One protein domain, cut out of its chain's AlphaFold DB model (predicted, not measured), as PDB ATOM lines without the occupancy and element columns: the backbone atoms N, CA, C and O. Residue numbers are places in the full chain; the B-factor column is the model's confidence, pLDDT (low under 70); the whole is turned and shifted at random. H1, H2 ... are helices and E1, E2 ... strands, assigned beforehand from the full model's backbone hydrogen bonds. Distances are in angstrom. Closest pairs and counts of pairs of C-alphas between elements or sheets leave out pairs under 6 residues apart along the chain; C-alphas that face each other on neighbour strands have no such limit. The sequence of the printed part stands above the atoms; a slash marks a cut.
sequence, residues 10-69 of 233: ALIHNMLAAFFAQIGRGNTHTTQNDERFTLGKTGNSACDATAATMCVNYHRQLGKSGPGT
ATOM      1  N   ALA A  10      14.804  63.810 -62.853       94.75
ATOM      2  CA  ALA A  10      15.443  63.672 -61.546       94.75
ATOM      3  C   ALA A  10      14.486  63.947 -60.373       94.75
ATOM      4  O   ALA A  10      14.527  63.244 -59.365       94.75
ATOM      5  N   LEU A  11      13.610  64.953 -60.484       95.00
ATOM      6  CA  LEU A  11      12.617  65.233 -59.446       95.00
ATOM      7  C   LEU A  11      11.650  64.059 -59.276       95.00
ATOM      8  O   LEU A  11      11.370  63.673 -58.142       95.00
ATOM      9  N   ILE A  12      11.156  63.500 -60.382       96.62
ATOM     10  CA  ILE A  12      10.244  62.354 -60.348       96.62
ATOM     11  C   ILE A  12      10.930  61.159 -59.682       96.62
ATOM     12  O   ILE A  12      10.388  60.610 -58.724       96.62
ATOM     13  N   HIS A  13      12.146  60.812 -60.112       97.06
ATOM     14  CA  HIS A  13      12.914  59.717 -59.516       97.06
ATOM     15  C   HIS A  13      13.148  59.917 -58.014       97.06
ATOM     16  O   HIS A  13      12.911  59.000 -57.229       97.06
ATOM     17  N   ASN A  14      13.526  61.126 -57.590       95.69
ATOM     18  CA  ASN A  14      13.739  61.439 -56.175       95.69
ATOM     19  C   ASN A  14      12.455  61.307 -55.345       95.69
ATOM     20  O   ASN A  14      12.486  60.776 -54.236       95.69
ATOM     21  N   MET A  15      11.319  61.773 -55.869       95.81
ATOM     22  CA  MET A  15      10.033  61.683 -55.172       95.81
ATOM     23  C   MET A  15       9.518  60.242 -55.107       95.81
ATOM     24  O   MET A  15       9.020  59.827 -54.063       95.81
ATOM     25  N   LEU A  16       9.686  59.460 -56.177       96.38
ATOM     26  CA  LEU A  16       9.364  58.034 -56.180       96.38
ATOM     27  C   LEU A  16      10.248  57.258 -55.198       96.38
ATOM     28  O   LEU A  16       9.734  56.454 -54.426       96.38
ATOM     29  N   ALA A  17      11.552  57.542 -55.157       96.31
ATOM     30  CA  ALA A  17      12.458  56.949 -54.177       96.31
ATOM     31  C   ALA A  17      12.040  57.295 -52.738       96.31
ATOM     32  O   ALA A  17      11.976  56.414 -51.880       96.31
ATOM     33  N   ALA A  18      11.685  58.558 -52.479       95.88
ATOM     34  CA  ALA A  18      11.179  58.989 -51.179       95.88
ATOM     35  C   ALA A  18       9.862  58.287 -50.804       95.88
ATOM     36  O   ALA A  18       9.700  57.880 -49.654       95.88
ATOM     37  N   PHE A  19       8.951  58.112 -51.766       95.00
ATOM     38  CA  PHE A  19       7.708  57.359 -51.601       95.00
ATOM     39  C   PHE A  19       7.981  55.895 -51.235       95.00
ATOM     40  O   PHE A  19       7.485  55.428 -50.209       95.00
ATOM     41  N   PHE A  20       8.817  55.192 -52.005       93.19
ATOM     42  CA  PHE A  20       9.163  53.796 -51.734       93.19
ATOM     43  C   PHE A  20       9.857  53.624 -50.380       93.19
ATOM     44  O   PHE A  20       9.576  52.661 -49.673       93.19
ATOM     45  N   ALA A  21      10.679  54.589 -49.962       93.12
ATOM     46  CA  ALA A  21      11.309  54.589 -48.643       93.12
ATOM     47  C   ALA A  21      10.319  54.768 -47.472       93.12
ATOM     48  O   ALA A  21      10.680  54.501 -46.325       93.12
ATOM     49  N   GLN A  22       9.090  55.242 -47.720       92.31
ATOM     50  CA  GLN A  22       8.038  55.286 -46.695       92.31
ATOM     51  C   GLN A  22       7.217  53.995 -46.618       92.31
ATOM     52  O   GLN A  22       6.531  53.783 -45.618       92.31
ATOM     53  N   ILE A  23       7.261  53.129 -47.633       90.69
ATOM     54  CA  ILE A  23       6.512  51.870 -47.613       90.69
ATOM     55  C   ILE A  23       7.098  50.946 -46.538       90.69
ATOM     56  O   ILE A  23       8.305  50.732 -46.468       90.69
ATOM     57  N   GLY A  24       6.232  50.428 -45.666       87.50
ATOM     58  CA  GLY A  24       6.585  49.577 -44.528       87.50
ATOM     59  C   GLY A  24       7.235  50.322 -43.359       87.50
ATOM     60  O   GLY A  24       7.503  49.723 -42.317       87.50
ATOM     61  N   ARG A  25       7.495  51.629 -43.488       88.38
ATOM     62  CA  ARG A  25       8.206  52.394 -42.466       88.38
ATOM     63  C   ARG A  25       7.343  52.569 -41.215       88.38
ATOM     64  O   ARG A  25       6.275  53.167 -41.270       88.38
ATOM     65  N   GLY A  26       7.866  52.128 -40.071       79.31
ATOM     66  CA  GLY A  26       7.213  52.283 -38.766       79.31
ATOM     67  C   GLY A  26       6.219  51.176 -38.411       79.31
ATOM     68  O   GLY A  26       5.712  51.183 -37.293       79.31
ATOM     69  N   ASN A  27       5.989  50.216 -39.311       81.00
ATOM     70  CA  ASN A  27       5.229  49.008 -39.005       81.00
ATOM     71  C   ASN A  27       6.185  47.955 -38.423       81.00
ATOM     72  O   ASN A  27       7.288  47.747 -38.932       81.00
ATOM     73  N   THR A  28       5.801  47.352 -37.299       72.50
ATOM     74  CA  THR A  28       6.678  46.488 -36.495       72.50
ATOM     75  C   THR A  28       6.459  45.001 -36.733       72.50
ATOM     76  O   THR A  28       7.286  44.203 -36.292       72.50
ATOM     77  N   HIS A  29       5.377  44.600 -37.402       64.94
ATOM     78  CA  HIS A  29       5.105  43.195 -37.651       64.94
ATOM     79  C   HIS A  29       5.583  42.809 -39.051       64.94
ATOM     80  O   HIS A  29       5.413  43.491 -40.057       64.94
ATOM     81  N   THR A  30       6.265  41.675 -39.114       60.31
ATOM     82  CA  THR A  30       6.998  41.231 -40.303       60.31
ATOM     83  C   THR A  30       6.190  40.254 -41.153       60.31
ATOM     84  O   THR A  30       6.751  39.562 -42.008       60.31
ATOM     85  N   THR A  31       4.873  40.161 -40.931       63.34
ATOM     86  CA  THR A  31       4.022  39.241 -41.685       63.34
ATOM     87  C   THR A  31       4.054  39.619 -43.164       63.34
ATOM     88  O   THR A  31       3.906  40.776 -43.562       63.34
ATOM     89  N   GLN A  32       4.317  38.615 -44.005       55.41
ATOM     90  CA  GLN A  32       4.586  38.809 -45.432       55.41
ATOM     91  C   GLN A  32       3.419  39.423 -46.208       55.41
ATOM     92  O   GLN A  32       3.664  39.969 -47.286       55.41
ATOM     93  N   ASN A  33       2.201  39.317 -45.670       58.41
ATOM     94  CA  ASN A  33       0.973  39.518 -46.423       58.41
ATOM     95  C   ASN A  33       0.524  40.978 -46.494       58.41
ATOM     96  O   ASN A  33      -0.111  41.316 -47.481       58.41
ATOM     97  N   ASP A  34       0.902  41.864 -45.560       63.66
ATOM     98  CA  ASP A  34       0.294  43.204 -45.545       63.66
ATOM     99  C   ASP A  34       1.235  44.342 -45.102       63.66
ATOM    100  O   ASP A  34       1.367  45.342 -45.809       63.66
ATOM    101  N   GLU A  35       1.971  44.224 -43.995       71.31
ATOM    102  CA  GLU A  35       2.614  45.404 -43.383       71.31
ATOM    103  C   GLU A  35       3.851  45.942 -44.119       71.31
ATOM    104  O   GLU A  35       4.006  47.159 -44.258       71.31
ATOM    105  N   ARG A  36       4.718  45.063 -44.646       81.69
ATOM    106  CA  ARG A  36       5.954  45.480 -45.347       81.69
ATOM    107  C   ARG A  36       5.700  46.229 -46.656       81.69
ATOM    108  O   ARG A  36       6.593  46.898 -47.159       81.69
ATOM    109  N   PHE A  37       4.503  46.079 -47.221       87.94
ATOM    110  CA  PHE A  37       4.076  46.752 -48.448       87.94
ATOM    111  C   PHE A  37       3.095  47.889 -48.170       87.94
ATOM    112  O   PHE A  37       2.498  48.430 -49.100       87.94
ATOM    113  N   THR A  38       2.900  48.249 -46.902       88.88
ATOM    114  CA  THR A  38       1.909  49.242 -46.516       88.88
ATOM    115  C   THR A  38       2.546  50.610 -46.326       88.88
ATOM    116  O   THR A  38       3.472  50.777 -45.537       88.88
ATOM    117  N   LEU A  39       2.038  51.610 -47.041       91.00
ATOM    118  CA  LEU A  39       2.308  53.012 -46.751       91.00
ATOM    119  C   LEU A  39       1.373  53.471 -45.633       91.00
ATOM    120  O   LEU A  39       0.162  53.343 -45.776       91.00
ATOM    121  N   GLY A  40       1.919  54.065 -44.575       87.94
ATOM    122  CA  GLY A  40       1.137  54.540 -43.434       87.94
ATOM    123  C   GLY A  40       1.064  53.521 -42.299       87.94
ATOM    124  O   GLY A  40       1.732  52.487 -42.323       87.94
ATOM    125  N   LYS A  41       0.273  53.855 -41.279       85.06
ATOM    126  CA  LYS A  41       0.242  53.125 -40.009       85.06
ATOM    127  C   LYS A  41      -0.799  52.011 -40.046       85.06
ATOM    128  O   LYS A  41      -1.973  52.290 -40.284       85.06
ATOM    129  N   THR A  42      -0.378  50.786 -39.748       80.44
ATOM    130  CA  THR A  42      -1.277  49.639 -39.562       80.44
ATOM    131  C   THR A  42      -1.721  49.489 -38.105       80.44
ATOM    132  O   THR A  42      -1.077  49.998 -37.182       80.44
ATOM    133  N   GLY A  43      -2.855  48.811 -37.903       76.94
ATOM    134  CA  GLY A  43      -3.298  48.315 -36.596       76.94
ATOM    135  C   GLY A  43      -2.715  46.927 -36.315       76.94
ATOM    136  O   GLY A  43      -1.507  46.730 -36.404       76.94
ATOM    137  N   ASN A  44      -3.578  45.941 -36.046       74.12
ATOM    138  CA  ASN A  44      -3.231  44.520 -35.886       74.12
ATOM    139  C   ASN A  44      -2.845  43.856 -37.226       74.12
ATOM    140  O   ASN A  44      -3.477  42.892 -37.652       74.12
ATOM    141  N   SER A  45      -1.852  44.392 -37.932       68.38
ATOM    142  CA  SER A  45      -1.419  43.893 -39.247       68.38
ATOM    143  C   SER A  45      -2.411  43.998 -40.386       68.38
ATOM    144  O   SER A  45      -2.156  43.477 -41.468       68.38
ATOM    145  N   ALA A  46      -3.488  44.750 -40.185       72.25
ATOM    146  CA  ALA A  46      -4.447  45.074 -41.221       72.25
ATOM    147  C   ALA A  46      -4.408  46.567 -41.552       72.25
ATOM    148  O   ALA A  46      -4.208  47.423 -40.684       72.25
ATOM    149  N   CYS A  47      -4.633  46.852 -42.833       78.75
ATOM    150  CA  CYS A  47      -4.995  48.178 -43.295       78.75
ATOM    151  C   CYS A  47      -6.524  48.270 -43.386       78.75
ATOM    152  O   CYS A  47      -7.103  48.112 -44.458       78.75
ATOM    153  N   ASP A  48      -7.172  48.412 -42.230       76.31
ATOM    154  CA  ASP A  48      -8.616  48.215 -42.036       76.31
ATOM    155  C   ASP A  48      -9.420  49.520 -41.886       76.31
ATOM    156  O   ASP A  48     -10.610  49.481 -41.575       76.31
ATOM    157  N   ALA A  49      -8.787  50.673 -42.137       72.88
ATOM    158  CA  ALA A  49      -9.387  52.006 -42.033       72.88
ATOM    159  C   ALA A  49      -9.991  52.319 -40.647       72.88
ATOM    160  O   ALA A  49     -10.931  53.111 -40.534       72.88
ATOM    161  N   THR A  50      -9.453  51.715 -39.583       76.00
ATOM    162  CA  THR A  50      -9.838  52.046 -38.210       76.00
ATOM    163  C   THR A  50      -9.304  53.423 -37.781       76.00
ATOM    164  O   THR A  50      -8.435  54.039 -38.409       76.00
ATOM    165  N   ALA A  51      -9.877  53.984 -36.712       71.94
ATOM    166  CA  ALA A  51      -9.430  55.274 -36.198       71.94
ATOM    167  C   ALA A  51      -7.942  55.197 -35.805       71.94
ATOM    168  O   ALA A  51      -7.533  54.305 -35.067       71.94
ATOM    169  N   ALA A  52      -7.143  56.155 -36.288       74.62
ATOM    170  CA  ALA A  52      -5.687  56.225 -36.114       74.62
ATOM    171  C   ALA A  52      -4.838  55.182 -36.885       74.62
ATOM    172  O   ALA A  52      -3.633  55.086 -36.620       74.62
ATOM    173  N   THR A  53      -5.409  54.477 -37.872       77.19
ATOM    174  CA  THR A  53      -4.716  53.539 -38.786       77.19
ATOM    175  C   THR A  53      -5.069  53.854 -40.253       77.19
ATOM    176  O   THR A  53      -5.866  53.204 -40.925       77.19
ATOM    177  N   MET A  54      -4.480  54.932 -40.776       82.88
ATOM    178  CA  MET A  54      -4.615  55.308 -42.189       82.88
ATOM    179  C   MET A  54      -3.427  54.795 -42.988       82.88
ATOM    180  O   MET A  54      -2.273  55.130 -42.697       82.88
ATOM    181  N   CYS A  55      -3.728  54.006 -44.012       87.31
ATOM    182  CA  CYS A  55      -2.716  53.340 -44.803       87.31
ATOM    183  C   CYS A  55      -3.211  52.933 -46.198       87.31
ATOM    184  O   CYS A  55      -4.403  52.966 -46.497       87.31
ATOM    185  N   VAL A  56      -2.269  52.535 -47.052       89.50
ATOM    186  CA  VAL A  56      -2.515  51.909 -48.355       89.50
ATOM    187  C   VAL A  56      -1.583  50.715 -48.491       89.50
ATOM    188  O   VAL A  56      -0.368  50.865 -48.376       89.50
ATOM    189  N   ASN A  57      -2.145  49.539 -48.751       88.75
ATOM    190  CA  ASN A  57      -1.388  48.302 -48.904       88.75
ATOM    191  C   ASN A  57      -1.112  48.006 -50.385       88.75
ATOM    192  O   ASN A  57      -2.036  47.807 -51.173       88.75
ATOM    193  N   TYR A  58       0.172  47.949 -50.740       90.12
ATOM    194  CA  TYR A  58       0.658  47.685 -52.093       90.12
ATOM    195  C   TYR A  58       1.107  46.231 -52.314       90.12
ATOM    196  O   TYR A  58       1.830  45.954 -53.269       90.12
ATOM    197  N   HIS A  59       0.716  45.273 -51.464       87.31
ATOM    198  CA  HIS A  59       1.169  43.880 -51.560       87.31
ATOM    199  C   HIS A  59       0.899  43.273 -52.942       87.31
ATOM    200  O   HIS A  59       1.756  42.588 -53.499       87.31
ATOM    201  N   ARG A  60      -0.277  43.526 -53.533       88.31
ATOM    202  CA  ARG A  60      -0.601  42.995 -54.871       88.31
ATOM    203  C   ARG A  60       0.294  43.583 -55.965       88.31
ATOM    204  O   ARG A  60       0.570  42.897 -56.941       88.31
ATOM    205  N   GLN A  61       0.732  44.827 -55.803       91.62
ATOM    206  CA  GLN A  61       1.531  45.567 -56.777       91.62
ATOM    207  C   GLN A  61       3.033  45.313 -56.617       91.62
ATOM    208  O   GLN A  61       3.737  45.241 -57.618       91.62
ATOM    209  N   LEU A  62       3.519  45.167 -55.381       89.00
ATOM    210  CA  LEU A  62       4.948  45.108 -55.036       89.00
ATOM    211  C   LEU A  62       5.411  43.736 -54.518       89.00
ATOM    212  O   LEU A  62       6.594  43.546 -54.238       89.00
ATOM    213  N   GLY A  63       4.497  42.774 -54.373       84.69
ATOM    214  CA  GLY A  63       4.829  41.382 -54.071       84.69
ATOM    215  C   GLY A  63       5.678  40.725 -55.169       84.69
ATOM    216  O   GLY A  63       5.895  41.299 -56.231       84.69
ATOM    217  N   LYS A  64       6.136  39.484 -54.934       79.06
ATOM    218  CA  LYS A  64       7.106  38.754 -55.789       79.06
ATOM    219  C   LYS A  64       6.831  38.782 -57.304       79.06
ATOM    220  O   LYS A  64       7.773  38.647 -58.072       79.06
ATOM    221  N   SER A  65       5.575  38.903 -57.719       81.00
ATOM    222  CA  SER A  65       5.150  38.918 -59.124       81.00
ATOM    223  C   SER A  65       4.159  40.049 -59.421       81.00
ATOM    224  O   SER A  65       3.322  39.919 -60.314       81.00
ATOM    225  N   GLY A  66       4.165  41.109 -58.610       84.12
ATOM    226  CA  GLY A  66       3.245  42.225 -58.785       84.12
ATOM    227  C   GLY A  66       3.589  43.048 -60.036       84.12
ATOM    228  O   GLY A  66       4.768  43.203 -60.351       84.12
ATOM    229  N   PRO A  67       2.593  43.600 -60.753       87.56
ATOM    230  CA  PRO A  67       2.807  44.376 -61.981       87.56
ATOM    231  C   PRO A  67       3.406  45.776 -61.736       87.56
ATOM    232  O   PRO A  67       3.464  46.601 -62.647       87.56
ATOM    233  N   GLY A  68       3.800  46.082 -60.499       89.88
ATOM    234  CA  GLY A  68       4.062  47.443 -60.063       89.88
ATOM    235  C   GLY A  68       2.772  48.241 -59.883       89.88
ATOM    236  O   GLY A  68       1.651  47.724 -59.932       89.88
ATOM    237  N   THR A  69       2.939  49.532 -59.628       93.25
ATOM    238  CA  THR A  69       1.833  50.445 -59.350       93.25
ATOM    239  C   THR A  69       1.578  51.308 -60.590       93.25
ATOM    240  O   THR A  69       2.483  52.041 -60.976       93.25
TER     241      THR A  69
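What this domain is: This is residues 10 to 69 of the 233 residues of the protein "Variant surface glycoprotein" of Trypanosoma brucei (UniProt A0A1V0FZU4). With little regular structure, this is a small body mostly of loops around a tiny two-stranded hairpin, E1 and E2, from which residues 10 to 18 of helix H1 stick out as an arm. The printed part has 60 residues, with two named helices and two named strands in the order H1, E1, E2, H2; the sheet, E1 - E2, is antiparallel. The class is mixed, with 21 residues in named elements. The whole is compact, with a radius of gyration of the C-alphas of 11.9 A and spans of 37 by 26 by 18 A.

Where its parts are: Find C-alpha 38 at (1.909, 49.242, -46.516), where E1, residues 38 to 40, begins. E2 is residues 55 to 57. H2, residues 59 to 62, ends at C-alpha 62, (4.948, 45.108, -55.036). H1, residues 10 to 20, runs 15.3 A from C-alpha 10 at (15.443, 63.672, -61.546).

How they stand to each other: In the hairpin, look at N 39 and O 56, 2.9 A apart and within hydrogen-bond range; the strands' directions differ by 170 degrees. The closest C-alphas of E1 and H2, Thr 38 and His 59, are 7.4 A apart. H1 is apart from E2 and H2. In H1 every O i to N i+4 pair is within hydrogen-bond range; H2 is too short for one.

The domain as a whole: The C-alphas farthest apart, Ala 10 and Asn 44, are 37.1 A apart. The printed part has no cut. The links H1 to E1 and E1 to E2 are long. pLDDT is under 70 at residues 29 to 34 and 45.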